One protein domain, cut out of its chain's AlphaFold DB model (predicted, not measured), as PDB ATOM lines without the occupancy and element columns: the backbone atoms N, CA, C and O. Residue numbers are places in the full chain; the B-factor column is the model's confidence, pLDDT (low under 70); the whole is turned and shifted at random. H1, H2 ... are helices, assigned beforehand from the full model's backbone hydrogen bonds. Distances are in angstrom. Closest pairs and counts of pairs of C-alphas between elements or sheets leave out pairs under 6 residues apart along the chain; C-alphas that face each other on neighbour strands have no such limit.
ATOM      1  N   ASP A   4     -35.254  22.541 -47.515       84.94
ATOM      2  CA  ASP A   4     -34.902  22.055 -48.856       84.94
ATOM      3  C   ASP A   4     -35.200  20.560 -49.013       84.94
ATOM      4  O   ASP A   4     -35.904  20.160 -49.938       84.94
ATOM      5  N   THR A   5     -34.795  19.738 -48.038       84.25
ATOM      6  CA  THR A   5     -35.146  18.309 -48.013       84.25
ATOM      7  C   THR A   5     -36.660  18.104 -47.968       84.25
ATOM      8  O   THR A   5     -37.204  17.164 -48.548       84.25
ATOM      9  N   LEU A   6     -37.372  18.983 -47.267       84.19
ATOM     10  CA  LEU A   6     -38.820  18.903 -47.147       84.19
ATOM     11  C   LEU A   6     -39.518  19.314 -48.455       84.19
ATOM     12  O   LEU A   6     -40.491  18.670 -48.852       84.19
ATOM     13  N   ALA A   7     -38.983  20.306 -49.170       87.31
ATOM     14  CA  ALA A   7     -39.437  20.708 -50.498       87.31
ATOM     15  C   ALA A   7     -39.257  19.585 -51.526       87.31
ATOM     16  O   ALA A   7     -40.188  19.284 -52.274       87.31
ATOM     17  N   GLU A   8     -38.109  18.905 -51.513       89.50
ATOM     18  CA  GLU A   8     -37.834  17.753 -52.381       89.50
ATOM     19  C   GLU A   8     -38.814  16.599 -52.132       89.50
ATOM     20  O   GLU A   8     -39.373  16.035 -53.075       89.50
ATOM     21  N   ARG A   9     -39.087  16.278 -50.860       87.38
ATOM     22  CA  ARG A   9     -39.978  15.167 -50.482       87.38
ATOM     23  C   ARG A   9     -41.458  15.458 -50.732       87.38
ATOM     24  O   ARG A   9     -42.213  14.539 -51.036       87.38
ATOM     25  N   THR A  10     -41.894  16.710 -50.587       86.50
ATOM     26  CA  THR A  10     -43.322  17.083 -50.650       86.50
ATOM     27  C   THR A  10     -43.739  17.751 -51.957       86.50
ATOM     28  O   THR A  10     -44.936  17.878 -52.217       86.50
ATOM     29  N   ARG A  11     -42.774  18.197 -52.775       89.12
ATOM     30  CA  ARG A  11     -42.978  19.099 -53.924       89.12
ATOM     31  C   ARG A  11     -43.651  20.428 -53.561       89.12
ATOM     32  O   ARG A  11     -44.222  21.094 -54.425       89.12
ATOM     33  N   VAL A  12     -43.592  20.829 -52.294       86.81
ATOM     34  CA  VAL A  12     -44.043  22.149 -51.846       86.81
ATOM     35  C   VAL A  12     -42.878  23.124 -51.987       86.81
ATOM     36  O   VAL A  12     -41.785  22.871 -51.492       86.81
ATOM     37  N   GLY A  13     -43.099  24.245 -52.677       90.06
ATOM     38  CA  GLY A  13     -42.052  25.249 -52.872       90.06
ATOM     39  C   GLY A  13     -41.580  25.858 -51.548       90.06
ATOM     40  O   GLY A  13     -42.397  26.134 -50.670       90.06
ATOM     41  N   ARG A  14     -40.275  26.127 -51.440       88.94
ATOM     42  CA  ARG A  14     -39.603  26.623 -50.224       88.94
ATOM     43  C   ARG A  14     -40.315  27.806 -49.561       88.94
ATOM     44  O   ARG A  14     -40.592  27.754 -48.371       88.94
ATOM     45  N   ASN A  15     -40.732  28.799 -50.349       88.12
ATOM     46  CA  ASN A  15     -41.454  29.981 -49.860       88.12
ATOM     47  C   ASN A  15     -42.742  29.632 -49.086       88.12
ATOM     48  O   ASN A  15     -43.094  30.305 -48.122       88.12
ATOM     49  N   HIS A  16     -43.453  28.580 -49.503       87.12
ATOM     50  CA  HIS A  16     -44.671  28.120 -48.833       87.12
ATOM     51  C   HIS A  16     -44.351  27.353 -47.549       87.12
ATOM     52  O   HIS A  16     -45.088  27.458 -46.574       87.12
ATOM     53  N   LEU A  17     -43.244  26.609 -47.529       87.75
ATOM     54  CA  LEU A  17     -42.777  25.928 -46.324       87.75
ATOM     55  C   LEU A  17     -42.332  26.935 -45.259       87.75
ATOM     56  O   LEU A  17     -42.761  26.823 -44.117       87.75
ATOM     57  N   GLU A  18     -41.581  27.968 -45.649       87.69
ATOM     58  CA  GLU A  18     -41.205  29.083 -44.767       87.69
ATOM     59  C   GLU A  18     -42.442  29.816 -44.224       87.69
ATOM     60  O   GLU A  18     -42.488  30.221 -43.062       87.69
ATOM     61  N   ALA A  19     -43.478  29.982 -45.053       85.38
ATOM     62  CA  ALA A  19     -44.744  30.568 -44.629       85.38
ATOM     63  C   ALA A  19     -45.458  29.704 -43.576       85.38
ATOM     64  O   ALA A  19     -45.919  30.241 -42.572       85.38
ATOM     65  N   ILE A  20     -45.511  28.384 -43.772       83.12
ATOM     66  CA  ILE A  20     -46.114  27.436 -42.822       83.12
ATOM     67  C   ILE A  20     -45.328  27.395 -41.512       83.12
ATOM     68  O   ILE A  20     -45.935  27.454 -40.447       83.12
ATOM     69  N   GLU A  21     -43.998  27.350 -41.587       83.62
ATOM     70  CA  GLU A  21     -43.110  27.370 -40.420       83.62
ATOM     71  C   GLU A  21     -43.270  28.664 -39.610       83.62
ATOM     72  O   GLU A  21     -43.309  28.636 -38.385       83.62
ATOM     73  N   SER A  22     -43.462  29.795 -40.293       82.81
ATOM     74  CA  SER A  22     -43.706  31.098 -39.660       82.81
ATOM     75  C   SER A  22     -45.170  31.334 -39.255       82.81
ATOM     76  O   SER A  22     -45.509  32.455 -38.881       82.81
ATOM     77  N   ALA A  23     -46.060  30.345 -39.407       79.25
ATOM     78  CA  ALA A  23     -47.511  30.478 -39.228       79.25
ATOM     79  C   ALA A  23     -48.174  31.618 -40.046       79.25
ATOM     80  O   ALA A  23     -49.237  32.122 -39.689       79.25
ATOM     81  N   ARG A  24     -47.571  32.008 -41.176       80.31
ATOM     82  CA  ARG A  24     -48.057  33.041 -42.110       80.31
ATOM     83  C   ARG A  24     -48.839  32.415 -43.260       80.31
ATOM     84  O   ARG A  24     -48.410  32.422 -44.416       80.31
ATOM     85  N   PHE A  25     -49.969  31.798 -42.934       80.88
ATOM     86  CA  PHE A  25     -50.774  31.027 -43.889       80.88
ATOM     87  C   PHE A  25     -51.406  31.882 -45.000       80.88
ATOM     88  O   PHE A  25     -51.730  31.365 -46.071       80.88
ATOM     89  N   ASP A  26     -51.529  33.190 -44.776       78.88
ATOM     90  CA  ASP A  26     -51.921  34.206 -45.756       78.88
ATOM     91  C   ASP A  26     -50.990  34.228 -46.979       78.88
ATOM     92  O   ASP A  26     -51.438  34.425 -48.110       78.88
ATOM     93  N   ARG A  27     -49.701  33.923 -46.783       81.12
ATOM     94  CA  ARG A  27     -48.699  33.893 -47.859       81.12
ATOM     95  C   ARG A  27     -48.784  32.661 -48.752       81.12
ATOM     96  O   ARG A  27     -48.100  32.604 -49.768       81.12
ATOM     97  N   CYS A  28     -49.656  31.705 -48.428       78.25
ATOM     98  CA  CYS A  28     -49.917  30.538 -49.269       78.25
ATOM     99  C   CYS A  28     -50.880  30.822 -50.438       78.25
ATOM    100  O   CYS A  28     -51.347  29.892 -51.098       78.25
ATOM    101  N   GLY A  29     -51.220  32.091 -50.685       80.69
ATOM    102  CA  GLY A  29     -52.086  32.550 -51.773       80.69
ATOM    103  C   GLY A  29     -53.576  32.410 -51.464       80.69
ATOM    104  O   GLY A  29     -54.333  33.365 -51.609       80.69
ATOM    105  N   ALA A  30     -54.011  31.240 -50.993       74.62
ATOM    106  CA  ALA A  30     -55.352  31.050 -50.448       74.62
ATOM    107  C   ALA A  30     -55.317  30.128 -49.218       74.62
ATOM    108  O   ALA A  30     -54.564  29.151 -49.217       74.62
ATOM    109  N   PRO A  31     -56.202  30.337 -48.221       70.19
ATOM    110  CA  PRO A  31     -56.275  29.495 -47.022       70.19
ATOM    111  C   PRO A  31     -56.396  27.993 -47.316       70.19
ATOM    112  O   PRO A  31     -55.890  27.155 -46.572       70.19
ATOM    113  N   ILE A  32     -57.042  27.642 -48.434       76.38
ATOM    114  CA  ILE A  32     -57.261  26.248 -48.842       76.38
ATOM    115  C   ILE A  32     -55.942  25.551 -49.212       76.38
ATOM    116  O   ILE A  32     -55.804  24.347 -48.999       76.38
ATOM    117  N   TYR A  33     -54.956  26.306 -49.712       82.00
ATOM    118  CA  TYR A  33     -53.641  25.785 -50.082       82.00
ATOM    119  C   TYR A  33     -52.740  25.593 -48.865       82.00
ATOM    120  O   TYR A  33     -52.034  24.591 -48.804       82.00
ATOM    121  N   ALA A  34     -52.838  26.465 -47.853       83.81
ATOM    122  CA  ALA A  34     -52.104  26.299 -46.597       83.81
ATOM    123  C   ALA A  34     -52.403  24.943 -45.936       83.81
ATOM    124  O   ALA A  34     -51.485  24.233 -45.537       83.81
ATOM    125  N   VAL A  35     -53.679  24.538 -45.906       85.38
ATOM    126  CA  VAL A  35     -54.092  23.229 -45.376       85.38
ATOM    127  C   VAL A  35     -53.491  22.078 -46.186       85.38
ATOM    128  O   VAL A  35     -52.984  21.118 -45.610       85.38
ATOM    129  N   GLY A  36     -53.539  22.158 -47.519       87.69
ATOM    130  CA  GLY A  36     -53.000  21.115 -48.394       87.69
ATOM    131  C   GLY A  36     -51.492  20.931 -48.227       87.69
ATOM    132  O   GLY A  36     -51.021  19.805 -48.066       87.69
ATOM    133  N   PHE A  37     -50.750  22.037 -48.200       88.06
ATOM    134  CA  PHE A  37     -49.308  22.020 -47.983       88.06
ATOM    135  C   PHE A  37     -48.959  21.483 -46.598       88.06
ATOM    136  O   PHE A  37     -48.143  20.574 -46.492       88.06
ATOM    137  N   ALA A  38     -49.629  21.952 -45.548       86.06
ATOM    138  CA  ALA A  38     -49.329  21.513 -44.193       86.06
ATOM    139  C   ALA A  38     -49.623  20.018 -43.975       86.06
ATOM    140  O   ALA A  38     -48.859  19.343 -43.291       86.06
ATOM    141  N   ARG A  39     -50.653  19.461 -44.627       86.19
ATOM    142  CA  ARG A  39     -50.883  18.004 -44.653       86.19
ATOM    143  C   ARG A  39     -49.773  17.248 -45.378       86.19
ATOM    144  O   ARG A  39     -49.352  16.198 -44.910       86.19
ATOM    145  N   ALA A  40     -49.290  17.764 -46.509       87.94
ATOM    146  CA  ALA A  40     -48.177  17.145 -47.228       87.94
ATOM    147  C   ALA A  40     -46.900  17.111 -46.366       87.94
ATOM    148  O   ALA A  40     -46.227  16.083 -46.319       87.94
ATOM    149  N   VAL A  41     -46.623  18.195 -45.634       85.06
ATOM    150  CA  VAL A  41     -45.527  18.274 -44.656       85.06
ATOM    151  C   VAL A  41     -45.730  17.276 -43.515       85.06
ATOM    152  O   VAL A  41     -44.819  16.510 -43.216       85.06
ATOM    153  N   ALA A  42     -46.926  17.235 -42.923       87.31
ATOM    154  CA  ALA A  42     -47.262  16.322 -41.832       87.31
ATOM    155  C   ALA A  42     -47.043  14.859 -42.224       87.31
ATOM    156  O   ALA A  42     -46.380  14.126 -41.501       87.31
ATOM    157  N   ARG A  43     -47.515  14.457 -43.411       85.25
ATOM    158  CA  ARG A  43     -47.302  13.103 -43.937       85.25
ATOM    159  C   ARG A  43     -45.831  12.781 -44.161       85.25
ATOM    160  O   ARG A  43     -45.408  11.678 -43.845       85.25
ATOM    161  N   ALA A  44     -45.044  13.725 -44.679       86.25
ATOM    162  CA  ALA A  44     -43.609  13.522 -44.878       86.25
ATOM    163  C   ALA A  44     -42.824  13.377 -43.559       86.25
ATOM    164  O   ALA A  44     -41.720  12.825 -43.565       86.25
ATOM    165  N   LEU A  45     -43.389  13.881 -42.459       84.94
ATOM    166  CA  LEU A  45     -42.845  13.814 -41.103       84.94
ATOM    167  C   LEU A  45     -43.541  12.766 -40.217       84.94
ATOM    168  O   LEU A  45     -43.206  12.676 -39.043       84.94
ATOM    169  N   GLU A  46     -44.506  12.012 -40.756       86.44
ATOM    170  CA  GLU A  46     -45.318  11.035 -40.010       86.44
ATOM    171  C   GLU A  46     -46.037  11.638 -38.783       86.44
ATOM    172  O   GLU A  46     -46.278  10.979 -37.775       86.44
ATOM    173  N   LEU A  47     -46.414  12.915 -38.880       82.81
ATOM    174  CA  LEU A  47     -47.131  13.654 -37.843       82.81
ATOM    175  C   LEU A  47     -48.647  13.591 -38.044       82.81
ATOM    176  O   LEU A  47     -49.154  13.436 -39.158       82.81
ATOM    177  N   SER A  48     -49.393  13.789 -36.956       79.88
ATOM    178  CA  SER A  48     -50.852  13.849 -37.015       79.88
ATOM    179  C   SER A  48     -51.335  15.119 -37.731       79.88
ATOM    180  O   SER A  48     -50.945  16.243 -37.418       79.88
ATOM    181  N   GLU A  49     -52.230  14.947 -38.710       79.50
ATOM    182  CA  GLU A  49     -52.751  16.064 -39.512       79.50
ATOM    183  C   GLU A  49     -53.785  16.913 -38.748       79.50
ATOM    184  O   GLU A  49     -53.932  18.109 -39.008       79.50
ATOM    185  N   ALA A  50     -54.522  16.303 -37.815       78.75
ATOM    186  CA  ALA A  50     -55.620  16.939 -37.088       78.75
ATOM    187  C   ALA A  50     -55.226  18.243 -36.358       78.75
ATOM    188  O   ALA A  50     -55.868  19.263 -36.622       78.75
ATOM    189  N   PRO A  51     -54.176  18.278 -35.508       72.06
ATOM    190  CA  PRO A  51     -53.787  19.508 -34.811       72.06
ATOM    191  C   PRO A  51     -53.327  20.618 -35.768       72.06
ATOM    192  O   PRO A  51     -53.568  21.797 -35.517       72.06
ATOM    193  N   ILE A  52     -52.722  20.250 -36.898       74.06
ATOM    194  CA  ILE A  52     -52.208  21.192 -37.899       74.06
ATOM    195  C   ILE A  52     -53.360  21.905 -38.614       74.06
ATOM    196  O   ILE A  52     -53.328  23.119 -38.814       74.06
ATOM    197  N   VAL A  53     -54.413  21.167 -38.973       79.31
ATOM    198  CA  VAL A  53     -55.609  21.746 -39.602       79.31
ATOM    199  C   VAL A  53     -56.305  22.727 -38.659       79.31
ATOM    200  O   VAL A  53     -56.753  23.781 -39.113       79.31
ATOM    201  N   THR A  54     -56.385  22.399 -37.368       79.81
ATOM    202  CA  THR A  54     -56.949  23.287 -36.344       79.81
ATOM    203  C   THR A  54     -56.140  24.578 -36.237       79.81
ATOM    204  O   THR A  54     -56.699  25.651 -36.440       79.81
ATOM    205  N   ALA A  55     -54.814  24.486 -36.091       74.88
ATOM    206  CA  ALA A  55     -53.938  25.656 -36.003       74.88
ATOM    207  C   ALA A  55     -54.063  26.606 -37.211       74.88
ATOM    208  O   ALA A  55     -54.055  27.826 -37.056       74.88
ATOM    209  N   ILE A  56     -54.226  26.064 -38.424       77.00
ATOM    210  CA  ILE A  56     -54.412  26.868 -39.643       77.00
ATOM    211  C   ILE A  56     -55.776  27.557 -39.665       77.00
ATOM    212  O   ILE A  56     -55.888  28.688 -40.141       77.00
ATOM    213  N   ARG A  57     -56.831  26.883 -39.197       78.00
ATOM    214  CA  ARG A  57     -58.162  27.495 -39.090       78.00
ATOM    215  C   ARG A  57     -58.145  28.637 -38.084       78.00
ATOM    216  O   ARG A  57     -58.623  29.717 -38.419       78.00
ATOM    217  N   ASP A  58     -57.539  28.415 -36.926       77.62
ATOM    218  CA  ASP A  58     -57.467  29.402 -35.850       77.62
ATOM    219  C   ASP A  58     -56.592  30.599 -36.250       77.62
ATOM    220  O   ASP A  58     -56.996  31.751 -36.090       77.62
ATOM    221  N   GLY A  59     -55.434  30.349 -36.873       70.69
ATOM    222  CA  GLY A  59     -54.554  31.397 -37.393       70.69
ATOM    223  C   GLY A  59     -55.199  32.231 -38.506       70.69
ATOM    224  O   GLY A  59     -55.138  33.458 -38.477       70.69
ATOM    225  N   ASN A  60     -55.894  31.593 -39.456       70.94
ATOM    226  CA  ASN A  60     -56.640  32.322 -40.488       70.94
ATOM    227  C   ASN A  60     -57.823  33.110 -39.909       70.94
ATOM    228  O   ASN A  60     -58.132  34.189 -40.408       70.94
ATOM    229  N   ALA A  61     -58.485  32.598 -38.867       64.94
ATOM    230  CA  ALA A  61     -59.538  33.334 -38.175       64.94
ATOM    231  C   ALA A  61     -58.984  34.596 -37.489       64.94
ATOM    232  O   ALA A  61     -59.637  35.639 -37.517       64.94
ATOM    233  N   ALA A  62     -57.762  34.533 -36.948       62.25
ATOM    234  CA  ALA A  62     -57.092  35.672 -36.321       62.25
ATOM    235  C   ALA A  62     -56.695  36.784 -37.310       62.25
ATOM    236  O   ALA A  62     -56.580  37.940 -36.912       62.25
ATOM    237  N   HIS A  63     -56.475  36.467 -38.589       60.47
ATOM    238  CA  HIS A  63     -56.084  37.453 -39.609       60.47
ATOM    239  C   HIS A  63     -57.278  38.136 -40.297       60.47
ATOM    240  O   HIS A  63     -57.086  39.007 -41.147       60.47
ATOM    241  N   GLY A  64     -58.511  37.794 -39.900       56.16
ATOM    242  CA  GLY A  64     -59.726  38.283 -40.543       56.16
ATOM    243  C   GLY A  64     -59.851  37.801 -41.997       56.16
ATOM    244  O   GLY A  64     -58.924  37.224 -42.571       56.16
TER     245      GLY A  64
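This is residues 4 to 64 of the 100 residues of an uncharacterized protein of Sphingomonas sp. TDK1 (UniProt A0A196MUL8). A helical hairpin of two long helices, H4 and H5, has three short helices packed along H4: H1 at residues 40 to 44, H2 at 34 to 38 and H3 at 31 to 34. H3 also reaches H5, while H1 and H2 do not. The printed part has 61 residues with five named helices in the order H1 H2 H3 H4 H5 and no named strand; the class is all helix. It is compact, with a radius of gyration of the C-alphas of 10.7 A and spans of 32 by 23 by 17 A.

H1, residues 4 to 10, and H2, residues 14 to 21, touch only at the corner, and only just, with 3 pairs of C-alphas within 8 A; the closest are those of Ala 7 and Arg 14, 5.9 A apart. H3, residues 25 to 28, touches H2, closest at the C-alphas of His 16 and Cys 28, 5.8 A apart. The hub is H4, residues 31 to 44, which touches the other four helices. H1 touches it about perpendicular, at 81 degrees, with the closest C-alphas, of Thr 10 and Ala 40, 5.9 A apart. H2 touches it at 90 degrees, with those of Ile 20 and Ala 38 6.9 A apart. H3 and H4 touch only at the corner, closest at the C-alphas of Cys 28 and Ala 34, 5.5 A. H5, residues 49 to 62, forms a hairpin with H4: a shallow tilt of 28 degrees, opposite ways, with the C-alphas of Arg 39 and Glu 49 closest at 5.8 A. In H1, H2, H4 and H5 every O i to N i+4 pair is within hydrogen-bond range; H3 is too short for such a pair.

H1 begins at C-alpha 4, (-34.902, 22.055, -48.856). H4 is 20.5 A long and begins at C-alpha 31, (-56.275, 29.495, -47.022). H5 is 20.3 A long and ends at C-alpha 62, (-57.092, 35.672, -36.321).

The two C-alphas farthest apart, of Thr 5 and Gly 64, are 32.5 A apart. The printed part has no cut, and its four links are tight. Residues 61 to 64 have pLDDT under 70.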